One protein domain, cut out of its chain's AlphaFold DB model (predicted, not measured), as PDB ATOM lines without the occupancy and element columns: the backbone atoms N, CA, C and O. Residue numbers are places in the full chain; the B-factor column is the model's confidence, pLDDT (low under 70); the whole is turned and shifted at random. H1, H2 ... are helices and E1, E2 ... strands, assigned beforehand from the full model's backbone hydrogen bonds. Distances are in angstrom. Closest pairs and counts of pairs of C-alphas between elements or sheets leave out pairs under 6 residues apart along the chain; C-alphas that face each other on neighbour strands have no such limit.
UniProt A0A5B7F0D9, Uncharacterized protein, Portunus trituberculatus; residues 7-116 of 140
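What this domain is: This is residues 7 to 116 of the 140 residues of an uncharacterized protein of Portunus trituberculatus (UniProt A0A5B7F0D9). Two helices, H1 and H4, lie side by side and run opposite ways, with a small sheet of three strands, E1, E2 and E3, set apart from the pair, and long loops make much of the rest. Residues 50 to 55 stick out at one end of the longest axis, and the loop before the short helix H3 reaches the other end; the strand E4 lies off to one side, near the last printed residues. The printed part has 110 residues, with four named helices and four named strands in the order H1 H2 E1 E2 E3 H3 H4 E4; the sheet's order is E1, E2, E3, antiparallel throughout. The class is mixed, helices and strands, with under half of the residues in named elements. The whole is compact, with a radius of gyration of the C-alphas of 14.5 A and spans of 48 by 32 by 25 A.

Where its parts are: H1 is residues 7 to 21, 20.8 A long, beginning at C-alpha 7 at (156.508, 200.210, 180.235). H2 is residues 25 to 29. E1, residues 31 to 34, is 9.9 A long, E2, residues 39 to 42, is 10.3 A, and E3 is residues 60 to 62. H3 is residues 75 to 79. H4, residues 81 to 92, is 16.3 A long and begins at C-alpha 81 at (144.975, 191.946, 188.077). E4, residues 108 to 112, ends at C-alpha 112 at (159.535, 204.258, 192.560).

How they stand to each other: H1 and H4 touch, closest at the C-alphas of Thr 13 and Ala 84, 5.2 A apart. They run opposite ways at a steep tilt of 35.3 degrees, only just past shallow. H1 is close to H2 but not clearly touching, with the C-alphas of Ser 18 and Leu 28 closest at 7.5 A. H3 is close to H1 but not clearly touching, with the C-alphas of Leu 16 and Leu 79 closest at 6.9 A. E1, E2 and E3 form a meander, each strand the antiparallel neighbour of the one before. In the hairpin of E1 and E2, N 32 and O 41 are 2.8 A apart, within hydrogen-bond range; in that of E2 and E3, N 61 and O 40 are 2.9 A apart, also within range. H1 and H4 are not on the sheet. E4 pairs with no named strand; its closest C-alpha to H2 is that of Pro 112, 6.9 A from that of Gln 29. In H1, H2 and H4 every O i to N i+4 pair is within hydrogen-bond range; in H3 it is 0 of 1, with 2 of 2 O i to N i+3 pairs within range.

The domain as a whole: The C-alphas farthest apart, those of Ala 53 and Asp 73, are 47.9 A apart. The printed part has no cut. The links E2 to E3, E3 to H3 and H4 to E4 are long. Mean pLDDT of the printed part is 80.9; residues 35 to 37, 72 to 73 and 114 to 116 are under 70.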
ATOM      1  N   ARG A   7     157.317 198.996 180.078       85.00
ATOM      2  CA  ARG A   7     156.508 200.210 180.235       85.00
ATOM      3  C   ARG A   7     155.015 199.960 180.013       85.00
ATOM      4  O   ARG A   7     154.207 200.427 180.808       85.00
ATOM      5  N   ASN A   8     154.635 199.268 178.940       84.75
ATOM      6  CA  ASN A   8     153.228 198.974 178.645       84.75
ATOM      7  C   ASN A   8     152.646 197.952 179.621       84.75
ATOM      8  O   ASN A   8     151.505 198.106 180.050       84.75
ATOM      9  N   LEU A   9     153.458 196.976 180.026       86.12
ATOM     10  CA  LEU A   9     153.096 196.027 181.068       86.12
ATOM     11  C   LEU A   9     152.808 196.735 182.397       86.12
ATOM     12  O   LEU A   9     151.715 196.593 182.927       86.12
ATOM     13  N   THR A  10     153.727 197.586 182.864       87.06
ATOM     14  CA  THR A  10     153.565 198.363 184.106       87.06
ATOM     15  C   THR A  10     152.280 199.191 184.080       87.06
ATOM     16  O   THR A  10     151.534 199.211 185.051       87.06
ATOM     17  N   LYS A  11     151.971 199.840 182.949       85.44
ATOM     18  CA  LYS A  11     150.738 200.628 182.784       85.44
ATOM     19  C   LYS A  11     149.479 199.771 182.874       85.44
ATOM     20  O   LYS A  11     148.530 200.170 183.540       85.44
ATOM     21  N   LYS A  12     149.466 198.618 182.198       87.12
ATOM     22  CA  LYS A  12     148.340 197.678 182.233       87.12
ATOM     23  C   LYS A  12     148.124 197.158 183.652       87.12
ATOM     24  O   LYS A  12     147.009 197.235 184.155       87.12
ATOM     25  N   THR A  13     149.188 196.682 184.294       89.12
ATOM     26  CA  THR A  13     149.135 196.167 185.662       89.12
ATOM     27  C   THR A  13     148.654 197.243 186.623       89.12
ATOM     28  O   THR A  13     147.716 197.001 187.367       89.12
ATOM     29  N   LEU A  14     149.213 198.452 186.557       88.88
ATOM     30  CA  LEU A  14     148.805 199.556 187.422       88.88
ATOM     31  C   LEU A  14     147.335 199.942 187.224       88.88
ATOM     32  O   LEU A  14     146.640 200.187 188.203       88.88
ATOM     33  N   PHE A  15     146.852 199.969 185.979       87.44
ATOM     34  CA  PHE A  15     145.446 200.241 185.684       87.44
ATOM     35  C   PHE A  15     144.530 199.174 186.297       87.44
ATOM     36  O   PHE A  15     143.664 199.510 187.102       87.44
ATOM     37  N   LEU A  16     144.758 197.896 185.978       88.81
ATOM     38  CA  LEU A  16     143.945 196.787 186.489       88.81
ATOM     39  C   LEU A  16     143.997 196.705 188.015       88.81
ATOM     40  O   LEU A  16     142.976 196.513 188.667       88.81
ATOM     41  N   PHE A  17     145.175 196.915 188.593       89.12
ATOM     42  CA  PHE A  17     145.372 196.914 190.033       89.12
ATOM     43  C   PHE A  17     144.652 198.082 190.713       89.12
ATOM     44  O   PHE A  17     143.982 197.891 191.727       89.12
ATOM     45  N   SER A  18     144.742 199.290 190.147       89.56
ATOM     46  CA  SER A  18     144.020 200.460 190.658       89.56
ATOM     47  C   SER A  18     142.506 200.269 190.595       89.56
ATOM     48  O   SER A  18     141.809 200.650 191.531       89.56
ATOM     49  N   LEU A  19     142.009 199.618 189.539       87.62
ATOM     50  CA  LEU A  19     140.596 199.301 189.372       87.62
ATOM     51  C   LEU A  19     140.135 198.259 190.396       87.62
ATOM     52  O   LEU A  19     139.108 198.447 191.036       87.62
ATOM     53  N   ALA A  20     140.914 197.194 190.589       87.62
ATOM     54  CA  ALA A  20     140.571 196.107 191.501       87.62
ATOM     55  C   ALA A  20     140.644 196.507 192.983       87.62
ATOM     56  O   ALA A  20     139.895 195.979 193.799       87.62
ATOM     57  N   THR A  21     141.547 197.422 193.342       86.62
ATOM     58  CA  THR A  21     141.785 197.812 194.744       86.62
ATOM     59  C   THR A  21     141.163 199.154 195.129       86.62
ATOM     60  O   THR A  21     141.114 199.479 196.314       86.62
ATOM     61  N   ALA A  22     140.723 199.952 194.147       87.44
ATOM     62  CA  ALA A  22     140.218 201.319 194.314       87.44
ATOM     63  C   ALA A  22     141.159 202.255 195.111       87.44
ATOM     64  O   ALA A  22     140.724 203.249 195.697       87.44
ATOM     65  N   LYS A  23     142.464 201.951 195.141       86.06
ATOM     66  CA  LYS A  23     143.466 202.700 195.915       86.06
ATOM     67  C   LYS A  23     143.842 204.011 195.236       86.06
ATOM     68  O   LYS A  23     143.960 204.097 194.012       86.06
ATOM     69  N   ARG A  24     144.091 205.045 196.043       85.00
ATOM     70  CA  ARG A  24     144.550 206.348 195.544       85.00
ATOM     71  C   ARG A  24     145.974 206.252 195.003       85.00
ATOM     72  O   ARG A  24     146.760 205.410 195.416       85.00
ATOM     73  N   VAL A  25     146.358 207.197 194.143       84.25
ATOM     74  CA  VAL A  25     147.715 207.246 193.562       84.25
ATOM     75  C   VAL A  25     148.812 207.253 194.635       84.25
ATOM     76  O   VAL A  25     149.802 206.545 194.489       84.25
ATOM     77  N   SER A  26     148.627 208.007 195.723       84.81
ATOM     78  CA  SER A  26     149.594 208.055 196.830       84.81
ATOM     79  C   SER A  26     149.733 206.718 197.557       84.81
ATOM     80  O   SER A  26     150.814 206.388 198.018       84.81
ATOM     81  N   GLU A  27     148.642 205.956 197.651       87.75
ATOM     82  CA  GLU A  27     148.643 204.623 198.251       87.75
ATOM     83  C   GLU A  27     149.360 203.631 197.343       87.75
ATOM     84  O   GLU A  27     150.251 202.937 197.808       87.75
ATOM     85  N   LEU A  28     149.044 203.630 196.041       88.44
ATOM     86  CA  LEU A  28     149.678 202.757 195.046       88.44
ATOM     87  C   LEU A  28     151.204 202.913 195.003       88.44
ATOM     88  O   LEU A  28     151.920 201.938 194.793       88.44
ATOM     89  N   GLN A  29     151.709 204.131 195.209       86.81
ATOM     90  CA  GLN A  29     153.146 204.409 195.274       86.81
ATOM     91  C   GLN A  29     153.813 203.830 196.515       86.81
ATOM     92  O   GLN A  29     155.000 203.520 196.479       86.81
ATOM     93  N   ALA A  30     153.063 203.700 197.598       89.56
ATOM     94  CA  ALA A  30     153.552 203.218 198.871       89.56
ATOM     95  C   ALA A  30     153.356 201.713 199.065       89.56
ATOM     96  O   ALA A  30     153.599 201.222 200.158       89.56
ATOM     97  N   LEU A  31     152.911 200.983 198.042       90.44
ATOM     98  CA  LEU A  31     152.771 199.535 198.130       90.44
ATOM     99  C   LEU A  31     154.119 198.840 197.966       90.44
ATOM    100  O   LEU A  31     154.971 199.288 197.199       90.44
ATOM    101  N   SER A  32     154.258 197.706 198.633       88.88
ATOM    102  CA  SER A  32     155.330 196.730 198.516       88.88
ATOM    103  C   SER A  32     154.709 195.340 198.369       88.88
ATOM    104  O   SER A  32     153.599 195.101 198.843       88.88
ATOM    105  N   SER A  33     155.397 194.429 197.684       85.69
ATOM    106  CA  SER A  33     155.045 193.004 197.680       85.69
ATOM    107  C   SER A  33     156.060 192.244 198.511       85.69
ATOM    108  O   SER A  33     157.263 192.392 198.276       85.69
ATOM    109  N   GLN A  34     155.585 191.400 199.420       70.06
ATOM    110  CA  GLN A  34     156.438 190.556 200.244       70.06
ATOM    111  C   GLN A  34     156.006 189.094 200.121       70.06
ATOM    112  O   GLN A  34     154.818 188.796 200.163       70.06
ATOM    113  N   GLY A  35     156.986 188.195 200.003       62.38
ATOM    114  CA  GLY A  35     156.746 186.752 199.918       62.38
ATOM    115  C   GLY A  35     156.440 186.238 198.508       62.38
ATOM    116  O   GLY A  35     156.527 186.969 197.518       62.38
ATOM    117  N   GLU A  36     156.161 184.937 198.434       57.25
ATOM    118  CA  GLU A  36     155.760 184.232 197.206       57.25
ATOM    119  C   GLU A  36     154.249 184.316 196.970       57.25
ATOM    120  O   GLU A  36     153.801 184.451 195.829       57.25
ATOM    121  N   ASP A  37     153.475 184.319 198.056       59.28
ATOM    122  CA  ASP A  37     152.058 184.647 198.034       59.28
ATOM    123  C   ASP A  37     151.911 186.139 197.755       59.28
ATOM    124  O   ASP A  37     152.662 186.951 198.285       59.28
ATOM    125  N   LEU A  38     150.961 186.518 196.902       76.50
ATOM    126  CA  LEU A  38     150.748 187.887 196.414       76.50
ATOM    127  C   LEU A  38     150.193 188.835 197.510       76.50
ATOM    128  O   LEU A  38     149.164 189.492 197.335       76.50
ATOM    129  N   ILE A  39     150.858 188.871 198.660       84.81
ATOM    130  CA  ILE A  39     150.572 189.713 199.810       84.81
ATOM    131  C   ILE A  39     151.164 191.084 199.527       84.81
ATOM    132  O   ILE A  39     152.350 191.246 199.219       84.81
ATOM    133  N   ILE A  40     150.293 192.082 199.604       89.44
ATOM    134  CA  ILE A  40     150.635 193.458 199.300       89.44
ATOM    135  C   ILE A  40     150.483 194.256 200.577       89.44
ATOM    136  O   ILE A  40     149.418 194.273 201.196       89.44
ATOM    137  N   SER A  41     151.560 194.926 200.954       90.50
ATOM    138  CA  SER A  41     151.637 195.732 202.159       90.50
ATOM    139  C   SER A  41     151.960 197.177 201.817       90.50
ATOM    140  O   SER A  41     152.509 197.484 200.756       90.50
ATOM    141  N   TYR A  42     151.595 198.096 202.699       90.31
ATOM    142  CA  TYR A  42     152.138 199.447 202.644       90.31
ATOM    143  C   TYR A  42     153.560 199.466 203.207       90.31
ATOM    144  O   TYR A  42     153.872 198.749 204.156       90.31
ATOM    145  N   LEU A  43     154.405 200.337 202.660       88.88
ATOM    146  CA  LEU A  43     155.703 200.647 203.242       88.88
ATOM    147  C   LEU A  43     155.525 201.167 204.683       88.88
ATOM    148  O   LEU A  43     154.599 201.950 204.919       88.88
ATOM    149  N   PRO A  44     156.403 200.786 205.631       85.25
ATOM    150  CA  PRO A  44     156.276 201.173 207.040       85.25
ATOM    151  C   PRO A  44     156.203 202.687 207.262       85.25
ATOM    152  O   PRO A  44     155.537 203.154 208.181       85.25
ATOM    153  N   GLU A  45     156.867 203.461 206.404       87.88
ATOM    154  CA  GLU A  45     156.948 204.917 206.500       87.88
ATOM    155  C   GLU A  45     155.716 205.628 205.906       87.88
ATOM    156  O   GLU A  45     155.593 206.852 205.998       87.88
ATOM    157  N   PHE A  46     154.798 204.893 205.267       87.62
ATOM    158  CA  PHE A  46     153.618 205.472 204.636       87.62
ATOM    159  C   PHE A  46     152.440 205.588 205.600       87.62
ATOM    160  O   PHE A  46     151.878 204.591 206.049       87.62
ATOM    161  N   LEU A  47     151.983 206.824 205.802       85.44
ATOM    162  CA  LEU A  47     150.744 207.138 206.509       85.44
ATOM    163  C   LEU A  47     149.693 207.642 205.522       85.44
ATOM    164  O   LEU A  47     149.877 208.659 204.842       85.44
ATOM    165  N   ALA A  48     148.568 206.930 205.436       83.06
ATOM    166  CA  ALA A  48     147.465 207.367 204.595       83.06
ATOM    167  C   ALA A  48     146.806 208.607 205.213       83.06
ATOM    168  O   ALA A  48     146.573 208.669 206.414       83.06
ATOM    169  N   LYS A  49     146.405 209.580 204.383       81.62
ATOM    170  CA  LYS A  49     145.715 210.803 204.855       81.62
ATOM    171  C   LYS A  49     144.418 210.530 205.624       81.62
ATOM    172  O   LYS A  49     143.920 211.401 206.325       81.62
ATOM    173  N   THR A  50     143.817 209.371 205.392       79.06
ATOM    174  CA  THR A  50     142.574 208.931 206.031       79.06
ATOM    175  C   THR A  50     142.821 208.153 207.318       79.06
ATOM    176  O   THR A  50     141.870 207.886 208.045       79.06
ATOM    177  N   GLU A  51     144.068 207.777 207.591       82.75
ATOM    178  CA  GLU A  51     144.448 207.074 208.807       82.75
ATOM    179  C   GLU A  51     144.461 208.053 209.985       82.75
ATOM    180  O   GLU A  51     144.948 209.180 209.869       82.75
ATOM    181  N   ARG A  52     143.883 207.645 211.116       79.00
ATOM    182  CA  ARG A  52     143.847 208.441 212.352       79.00
ATOM    183  C   ARG A  52     144.511 207.657 213.478       79.00
ATOM    184  O   ARG A  52     144.525 206.434 213.427       79.00
ATOM    185  N   ALA A  53     144.964 208.350 214.523       73.75
ATOM    186  CA  ALA A  53     145.647 207.750 215.679       73.75
ATOM    187  C   ALA A  53     144.865 206.612 216.368       73.75
ATOM    188  O   ALA A  53     145.465 205.768 217.017       73.75
ATOM    189  N   PHE A  54     143.539 206.579 216.213       73.44
ATOM    190  CA  PHE A  54     142.669 205.549 216.791       73.44
ATOM    191  C   PHE A  54     142.072 204.589 215.751       73.44
ATOM    192  O   PHE A  54     141.401 203.638 216.125       73.44
ATOM    193  N   ASN A  55     142.302 204.833 214.456       74.12
ATOM    194  CA  ASN A  55     141.761 204.043 213.348       74.12
ATOM    195  C   ASN A  55     142.881 203.749 212.347       74.12
ATOM    196  O   ASN A  55     143.001 204.409 211.307       74.12
ATOM    197  N   HIS A  56     143.703 202.763 212.693       75.19
ATOM    198  CA  HIS A  56     144.714 202.225 211.796       75.19
ATOM    199  C   HIS A  56     144.052 201.407 210.693       75.19
ATOM    200  O   HIS A  56     143.217 200.539 210.948       75.19
ATOM    201  N   LEU A  57     144.417 201.699 209.447       75.06
ATOM    202  CA  LEU A  57     143.989 200.886 208.318       75.06
ATOM    203  C   LEU A  57     144.778 199.569 208.309       75.06
ATOM    204  O   LEU A  57     145.956 199.576 208.676       75.06
ATOM    205  N   PRO A  58     144.177 198.458 207.841       80.69
ATOM    206  CA  PRO A  58     144.924 197.239 207.568       80.69
ATOM    207  C   PRO A  58     146.125 197.558 206.671       80.69
ATOM    208  O   PRO A  58     145.967 198.077 205.560       80.69
ATOM    209  N   ARG A  59     147.331 197.290 207.181       84.50
ATOM    210  CA  ARG A  59     148.594 197.561 206.477       84.50
ATOM    211  C   ARG A  59     148.872 196.561 205.360       84.50
ATOM    212  O   ARG A  59     149.719 196.835 204.516       84.50
ATOM    213  N   GLU A  60     148.141 195.454 205.343       88.88
ATOM    214  CA  GLU A  60     148.292 194.361 204.396       88.88
ATOM    215  C   GLU A  60     146.940 193.989 203.800       88.88
ATOM    216  O   GLU A  60     145.898 194.064 204.457       88.88
ATOM    217  N   PHE A  61     146.958 193.585 202.537       86.12
ATOM    218  CA  PHE A  61     145.802 193.028 201.860       86.12
ATOM    219  C   PHE A  61     146.241 192.011 200.811       86.12
ATOM    220  O   PHE A  61     147.352 192.049 200.282       86.12
ATOM    221  N   GLN A  62     145.331 191.097 200.498       85.38
ATOM    222  CA  GLN A  62     145.543 190.068 199.490       85.38
ATOM    223  C   GLN A  62     144.605 190.298 198.317       85.38
ATOM    224  O   GLN A  62     143.416 190.580 198.496       85.38
ATOM    225  N   LEU A  63     145.138 190.154 197.107       81.38
ATOM    226  CA  LEU A  63     144.338 190.209 195.897       81.38
ATOM    227  C   LEU A  63     143.993 188.788 195.451       81.38
ATOM    228  O   LEU A  63     144.878 187.992 195.147       81.38
ATOM    229  N   LYS A  64     142.698 188.466 195.404       81.00
ATOM    230  CA  LYS A  64     142.236 187.156 194.935       81.00
ATOM    231  C   LYS A  64     142.355 187.071 193.415       81.00
ATOM    232  O   LYS A  64     141.988 188.006 192.701       81.00
ATOM    233  N   SER A  65     142.866 185.946 192.922       78.06
ATOM    234  CA  SER A  65     142.963 185.707 191.483       78.06
ATOM    235  C   SER A  65     141.588 185.418 190.886       78.06
ATOM    236  O   SER A  65     140.809 184.665 191.465       78.06
ATOM    237  N   LEU A  66     141.320 185.967 189.699       72.75
ATOM    238  CA  LEU A  66     140.150 185.612 188.891       72.75
ATOM    239  C   LEU A  66     140.373 184.329 188.076       72.75
ATOM    240  O   LEU A  66     139.425 183.782 187.529       72.75
ATOM    241  N   THR A  67     141.602 183.804 188.014       72.06
ATOM    242  CA  THR A  67     141.938 182.587 187.253       72.06
ATOM    243  C   THR A  67     141.053 181.370 187.564       72.06
ATOM    244  O   THR A  67     140.738 180.652 186.618       72.06
ATOM    245  N   PRO A  68     140.626 181.111 188.819       77.44
ATOM    246  CA  PRO A  68     139.727 179.994 189.117       77.44
ATOM    247  C   PRO A  68     138.317 180.160 188.535       77.44
ATOM    248  O   PRO A  68     137.635 179.167 188.317       77.44
ATOM    249  N   LEU A  69     137.881 181.400 188.298       73.88
ATOM    250  CA  LEU A  69     136.539 181.726 187.804       73.88
ATOM    251  C   LEU A  69     136.465 181.746 186.273       73.88
ATOM    252  O   LEU A  69     135.376 181.792 185.715       73.88
ATOM    253  N   VAL A  70     137.618 181.730 185.603       73.81
ATOM    254  CA  VAL A  70     137.741 182.017 184.176       73.81
ATOM    255  C   VAL A  70     138.434 180.846 183.456       73.81
ATOM    256  O   VAL A  70     139.505 180.384 183.875       73.81
ATOM    257  N   GLY A  71     137.842 180.366 182.354       72.44
ATOM    258  CA  GLY A  71     138.296 179.201 181.574       72.44
ATOM    259  C   GLY A  71     139.706 179.342 180.980       72.44
ATOM    260  O   GLY A  71     140.236 180.446 180.886       72.44
ATOM    261  N   ARG A  72     140.359 178.223 180.603       67.81
ATOM    262  CA  ARG A  72     141.797 178.211 180.240       67.81
ATOM    263  C   ARG A  72     142.193 179.146 179.092       67.81
ATOM    264  O   ARG A  72     143.224 179.803 179.231       67.81
ATOM    265  N   ASP A  73     141.350 179.242 178.071       69.06
ATOM    266  CA  ASP A  73     141.558 180.056 176.863       69.06
ATOM    267  C   ASP A  73     140.809 181.392 176.872       69.06
ATOM    268  O   ASP A  73     140.736 182.090 175.862       69.06
ATOM    269  N   ASP A  74     140.243 181.771 178.012       72.38
ATOM    270  CA  ASP A  74     139.430 182.971 178.071       72.38
ATOM    271  C   ASP A  74     140.300 184.237 178.024       72.38
ATOM    272  O   ASP A  74     141.220 184.434 178.834       72.38
ATOM    273  N   GLN A  75     139.974 185.134 177.097       73.94
ATOM    274  CA  GLN A  75     140.594 186.454 176.984       73.94
ATOM    275  C   GLN A  75     140.396 187.278 178.263       73.94
ATOM    276  O   GLN A  75     141.239 188.118 178.593       73.94
ATOM    277  N   GLU A  76     139.346 187.000 179.039       74.44
ATOM    278  CA  GLU A  76     139.099 187.639 180.331       74.44
ATOM    279  C   GLU A  76     140.211 187.370 181.353       74.44
ATOM    280  O   GLU A  76     140.463 188.201 182.230       74.44
ATOM    281  N   ARG A  77     140.996 186.291 181.203       73.44
ATOM    282  CA  ARG A  77     142.183 186.063 182.047       73.44
ATOM    283  C   ARG A  77     143.194 187.192 181.934       73.44
ATOM    284  O   ARG A  77     143.823 187.563 182.921       73.44
ATOM    285  N   LEU A  78     143.303 187.819 180.762       77.94
ATOM    286  CA  LEU A  78     144.194 188.958 180.547       77.94
ATOM    287  C   LEU A  78     143.767 190.212 181.322       77.94
ATOM    288  O   LEU A  78     144.562 191.158 181.397       77.94
ATOM    289  N   LEU A  79     142.545 190.240 181.857       83.44
ATOM    290  CA  LEU A  79     142.031 191.274 182.753       83.44
ATOM    291  C   LEU A  79     142.295 190.949 184.229       83.44
ATOM    292  O   LEU A  79     142.098 191.818 185.076       83.44
ATOM    293  N   CYS A  80     142.787 189.747 184.552       85.94
ATOM    294  CA  CYS A  80     143.091 189.357 185.922       85.94
ATOM    295  C   CYS A  80     144.234 190.223 186.489       85.94
ATOM    296  O   CYS A  80     145.375 190.144 186.010       85.94
ATOM    297  N   PRO A  81     143.973 191.039 187.528       85.81
ATOM    298  CA  PRO A  81     144.975 191.946 188.077       85.81
ATOM    299  C   PRO A  81     146.116 191.183 188.762       85.81
ATOM    300  O   PRO A  81     147.265 191.608 188.667       85.81
ATOM    301  N   VAL A  82     145.824 190.028 189.374       87.25
ATOM    302  CA  VAL A  82     146.829 189.130 189.967       87.25
ATOM    303  C   VAL A  82     147.788 188.629 188.898       87.25
ATOM    304  O   VAL A  82     148.991 188.803 189.037       87.25
ATOM    305  N   GLN A  83     147.275 188.104 187.784       85.56
ATOM    306  CA  GLN A  83     148.118 187.580 186.708       85.56
ATOM    307  C   GLN A  83     148.984 188.674 186.068       85.56
ATOM    308  O   GLN A  83     150.172 188.468 185.814       85.56
ATOM    309  N   ALA A  84     148.408 189.858 185.834       87.44
ATOM    310  CA  ALA A  84     149.154 191.000 185.317       87.44
ATOM    311  C   ALA A  84     150.268 191.446 186.280       87.44
ATOM    312  O   ALA A  84     151.340 191.868 185.834       87.44
ATOM    313  N   LEU A  85     150.024 191.354 187.591       88.31
ATOM    314  CA  LEU A  85     151.001 191.684 188.620       88.31
ATOM    315  C   LEU A  85     152.107 190.630 188.713       88.31
ATOM    316  O   LEU A  85     153.275 191.004 188.643       88.31
ATOM    317  N   THR A  86     151.766 189.342 188.754       86.88
ATOM    318  CA  THR A  86     152.732 188.233 188.728       86.88
ATOM    319  C   THR A  86     153.672 188.348 187.533       86.88
ATOM    320  O   THR A  86     154.887 188.348 187.705       86.88
ATOM    321  N   TYR A  87     153.133 188.565 186.329       86.62
ATOM    322  CA  TYR A  87     153.946 188.681 185.117       86.62
ATOM    323  C   TYR A  87     154.882 189.905 185.140       86.62
ATOM    324  O   TYR A  87     156.023 189.851 184.673       86.62
ATOM    325  N   MET A  88     154.423 191.033 185.694       87.50
ATOM    326  CA  MET A  88     155.268 192.217 185.884       87.50
ATOM    327  C   MET A  88     156.389 191.954 186.892       87.50
ATOM    328  O   MET A  88     157.536 192.313 186.622       87.50
ATOM    329  N   LEU A  89     156.065 191.315 188.018       86.25
ATOM    330  CA  LEU A  89     157.021 190.972 189.065       86.25
ATOM    331  C   LEU A  89     158.081 190.000 188.550       86.25
ATOM    332  O   LEU A  89     159.268 190.267 188.718       86.25
ATOM    333  N   GLU A  90     157.686 188.938 187.850       86.62
ATOM    334  CA  GLU A  90     158.608 187.995 187.208       86.62
ATOM    335  C   GLU A  90     159.583 188.701 186.271       86.62
ATOM    336  O   GLU A  90     160.792 188.506 186.366       86.62
ATOM    337  N   ARG A  91     159.079 189.599 185.421       84.50
ATOM    338  CA  ARG A  91     159.935 190.370 184.518       84.50
ATOM    339  C   ARG A  91     160.873 191.322 185.258       84.50
ATOM    340  O   ARG A  91     161.971 191.586 184.771       84.50
ATOM    341  N   SER A  92     160.451 191.816 186.421       83.19
ATOM    342  CA  SER A  92     161.259 192.686 187.275       83.19
ATOM    343  C   SER A  92     162.352 191.956 188.057       83.19
ATOM    344  O   SER A  92     163.333 192.592 188.436       83.19
ATOM    345  N   LYS A  93     162.256 190.627 188.233       82.75
ATOM    346  CA  LYS A  93     163.305 189.819 188.888       82.75
ATOM    347  C   LYS A  93     164.656 189.931 188.176       82.75
ATOM    348  O   LYS A  93     165.689 189.814 188.824       82.75
ATOM    349  N   ASN A  94     164.640 190.200 186.870       80.00
ATOM    350  CA  ASN A  94     165.838 190.367 186.045       80.00
ATOM    351  C   ASN A  94     166.512 191.739 186.208       80.00
ATOM    352  O   ASN A  94     167.519 192.010 185.556       80.00
ATOM    353  N   PHE A  95     165.959 192.644 187.019       80.81
ATOM    354  CA  PHE A  95     166.568 193.948 187.250       80.81
ATOM    355  C   PHE A  95     167.639 193.876 188.335       80.81
ATOM    356  O   PHE A  95     167.444 193.281 189.391       80.81
ATOM    357  N   SER A  96     168.766 194.547 188.083       71.31
ATOM    358  CA  SER A  96     169.916 194.562 188.996       71.31
ATOM    359  C   SER A  96     169.609 195.213 190.352       71.31
ATOM    360  O   SER A  96     170.263 194.904 191.343       71.31
ATOM    361  N   HIS A  97     168.613 196.102 190.411       74.38
ATOM    362  CA  HIS A  97     168.138 196.724 191.644       74.38
ATOM    363  C   HIS A  97     166.738 196.220 191.984       74.38
ATOM    364  O   HIS A  97     165.853 196.225 191.129       74.38
ATOM    365  N   LYS A  98     166.539 195.841 193.251       72.19
ATOM    366  CA  LYS A  98     165.240 195.449 193.812       72.19
ATOM    367  C   LYS A  98     164.674 196.609 194.638       72.19
ATOM    368  O   LYS A  98     165.008 196.732 195.817       72.19
ATOM    369  N   PRO A  99     163.888 197.512 194.035       77.38
ATOM    370  CA  PRO A  99     163.227 198.572 194.783       77.38
ATOM    371  C   PRO A  99     162.206 197.982 195.763       77.38
ATOM    372  O   PRO A  99     161.611 196.938 195.506       77.38
ATOM    373  N   ARG A 100     161.989 198.678 196.883       84.50
ATOM    374  CA  ARG A 100     160.997 198.273 197.895       84.50
ATOM    375  C   ARG A 100     159.558 198.460 197.407       84.50
ATOM    376  O   ARG A 100     158.653 197.796 197.898       84.50
ATOM    377  N   ASN A 101     159.345 199.376 196.466       88.69
ATOM    378  CA  ASN A 101     158.029 199.710 195.940       88.69
ATOM    379  C   ASN A 101     157.569 198.689 194.896       88.69
ATOM    380  O   ASN A 101     158.331 198.306 194.012       88.69
ATOM    381  N   LEU A 102     156.284 198.348 194.946       88.44
ATOM    382  CA  LEU A 102     155.622 197.434 194.022       88.44
ATOM    383  C   LEU A 102     155.670 197.937 192.574       88.44
ATOM    384  O   LEU A 102     155.916 197.174 191.641       88.44
ATOM    385  N   PHE A 103     155.432 199.237 192.386       87.25
ATOM    386  CA  PHE A 103     155.445 199.882 191.078       87.25
ATOM    387  C   PHE A 103     156.673 200.771 190.917       87.25
ATOM    388  O   PHE A 103     156.914 201.702 191.693       87.25
ATOM    389  N   ILE A 104     157.420 200.509 189.850       83.94
ATOM    390  CA  ILE A 104     158.742 201.087 189.608       83.94
ATOM    391  C   ILE A 104     158.744 201.851 188.290       83.94
ATOM    392  O   ILE A 104     157.942 201.572 187.394       83.94
ATOM    393  N   SER A 105     159.640 202.826 188.148       81.38
ATOM    394  CA  SER A 105     159.734 203.576 186.898       81.38
ATOM    395  C   SER A 105     160.289 202.701 185.764       81.38
ATOM    396  O   SER A 105     161.393 202.171 185.889       81.38
ATOM    397  N   PRO A 106     159.599 202.603 184.607       74.88
ATOM    398  CA  PRO A 106     160.115 201.868 183.453       74.88
ATOM    399  C   PRO A 106     161.399 202.466 182.866       74.88
ATOM    400  O   PRO A 106     162.101 201.782 182.131       74.88
ATOM    401  N   SER A 107     161.670 203.745 183.142       76.38
ATOM    402  CA  SER A 107     162.873 204.454 182.687       76.38
ATOM    403  C   SER A 107     164.029 204.355 183.683       76.38
ATOM    404  O   SER A 107     165.174 204.560 183.302       76.38
ATOM    405  N   ASN A 108     163.738 204.095 184.959       77.50
ATOM    406  CA  ASN A 108     164.743 203.948 186.005       77.50
ATOM    407  C   ASN A 108     164.216 202.990 187.079       77.50
ATOM    408  O   ASN A 108     163.455 203.390 187.961       77.50
ATOM    409  N   THR A 109     164.640 201.733 187.005       73.06
ATOM    410  CA  THR A 109     164.156 200.652 187.874       73.06
ATOM    411  C   THR A 109     164.567 200.815 189.339       73.06
ATOM    412  O   THR A 109     163.966 200.186 190.201       73.06
ATOM    413  N   ALA A 110     165.527 201.694 189.648       74.38
ATOM    414  CA  ALA A 110     165.908 202.023 191.022       74.38
ATOM    415  C   ALA A 110     164.965 203.044 191.680       74.38
ATOM    416  O   ALA A 110     165.055 203.279 192.883       74.38
ATOM    417  N   LYS A 111     164.069 203.678 190.908       78.06
ATOM    418  CA  LYS A 111     163.149 204.697 191.417       78.06
ATOM    419  C   LYS A 111     161.720 204.158 191.487       78.06
ATOM    420  O   LYS A 111     161.265 203.511 190.534       78.06
ATOM    421  N   PRO A 112     160.969 204.489 192.555       76.88
ATOM    422  CA  PRO A 112     159.535 204.258 192.560       76.88
ATOM    423  C   PRO A 112     158.887 204.984 191.386       76.88
ATOM    424  O   PRO A 112     159.439 205.950 190.843       76.88
ATOM    425  N   LEU A 113     157.695 204.535 191.000       77.94
ATOM    426  CA  LEU A 113     156.874 205.218 190.007       77.94
ATOM    427  C   LEU A 113     156.420 206.596 190.551       77.94
ATOM    428  O   LEU A 113     155.306 206.780 191.047       77.94
ATOM    429  N   LEU A 114     157.318 207.581 190.504       61.34
ATOM    430  CA  LEU A 114     157.098 208.941 190.983       61.34
ATOM    431  C   LEU A 114     156.191 209.678 190.017       61.34
ATOM    432  O   LEU A 114     156.505 209.778 188.837       61.34
ATOM    433  N   ARG A 115     155.091 210.199 190.573       55.53
ATOM    434  CA  ARG A 115     154.003 210.886 189.876       55.53
ATOM    435  C   ARG A 115     153.625 210.132 188.606       55.53
ATOM    436  O   ARG A 115     154.180 210.369 187.538       55.53
ATOM    437  N   MET A 116     152.587 209.301 188.700       50.38
ATOM    438  CA  MET A 116     151.721 209.125 187.536       50.38
ATOM    439  C   MET A 116     151.529 210.519 186.941       50.38
ATOM    440  O   MET A 116     151.020 211.376 187.671       50.38
TER     441      MET A 116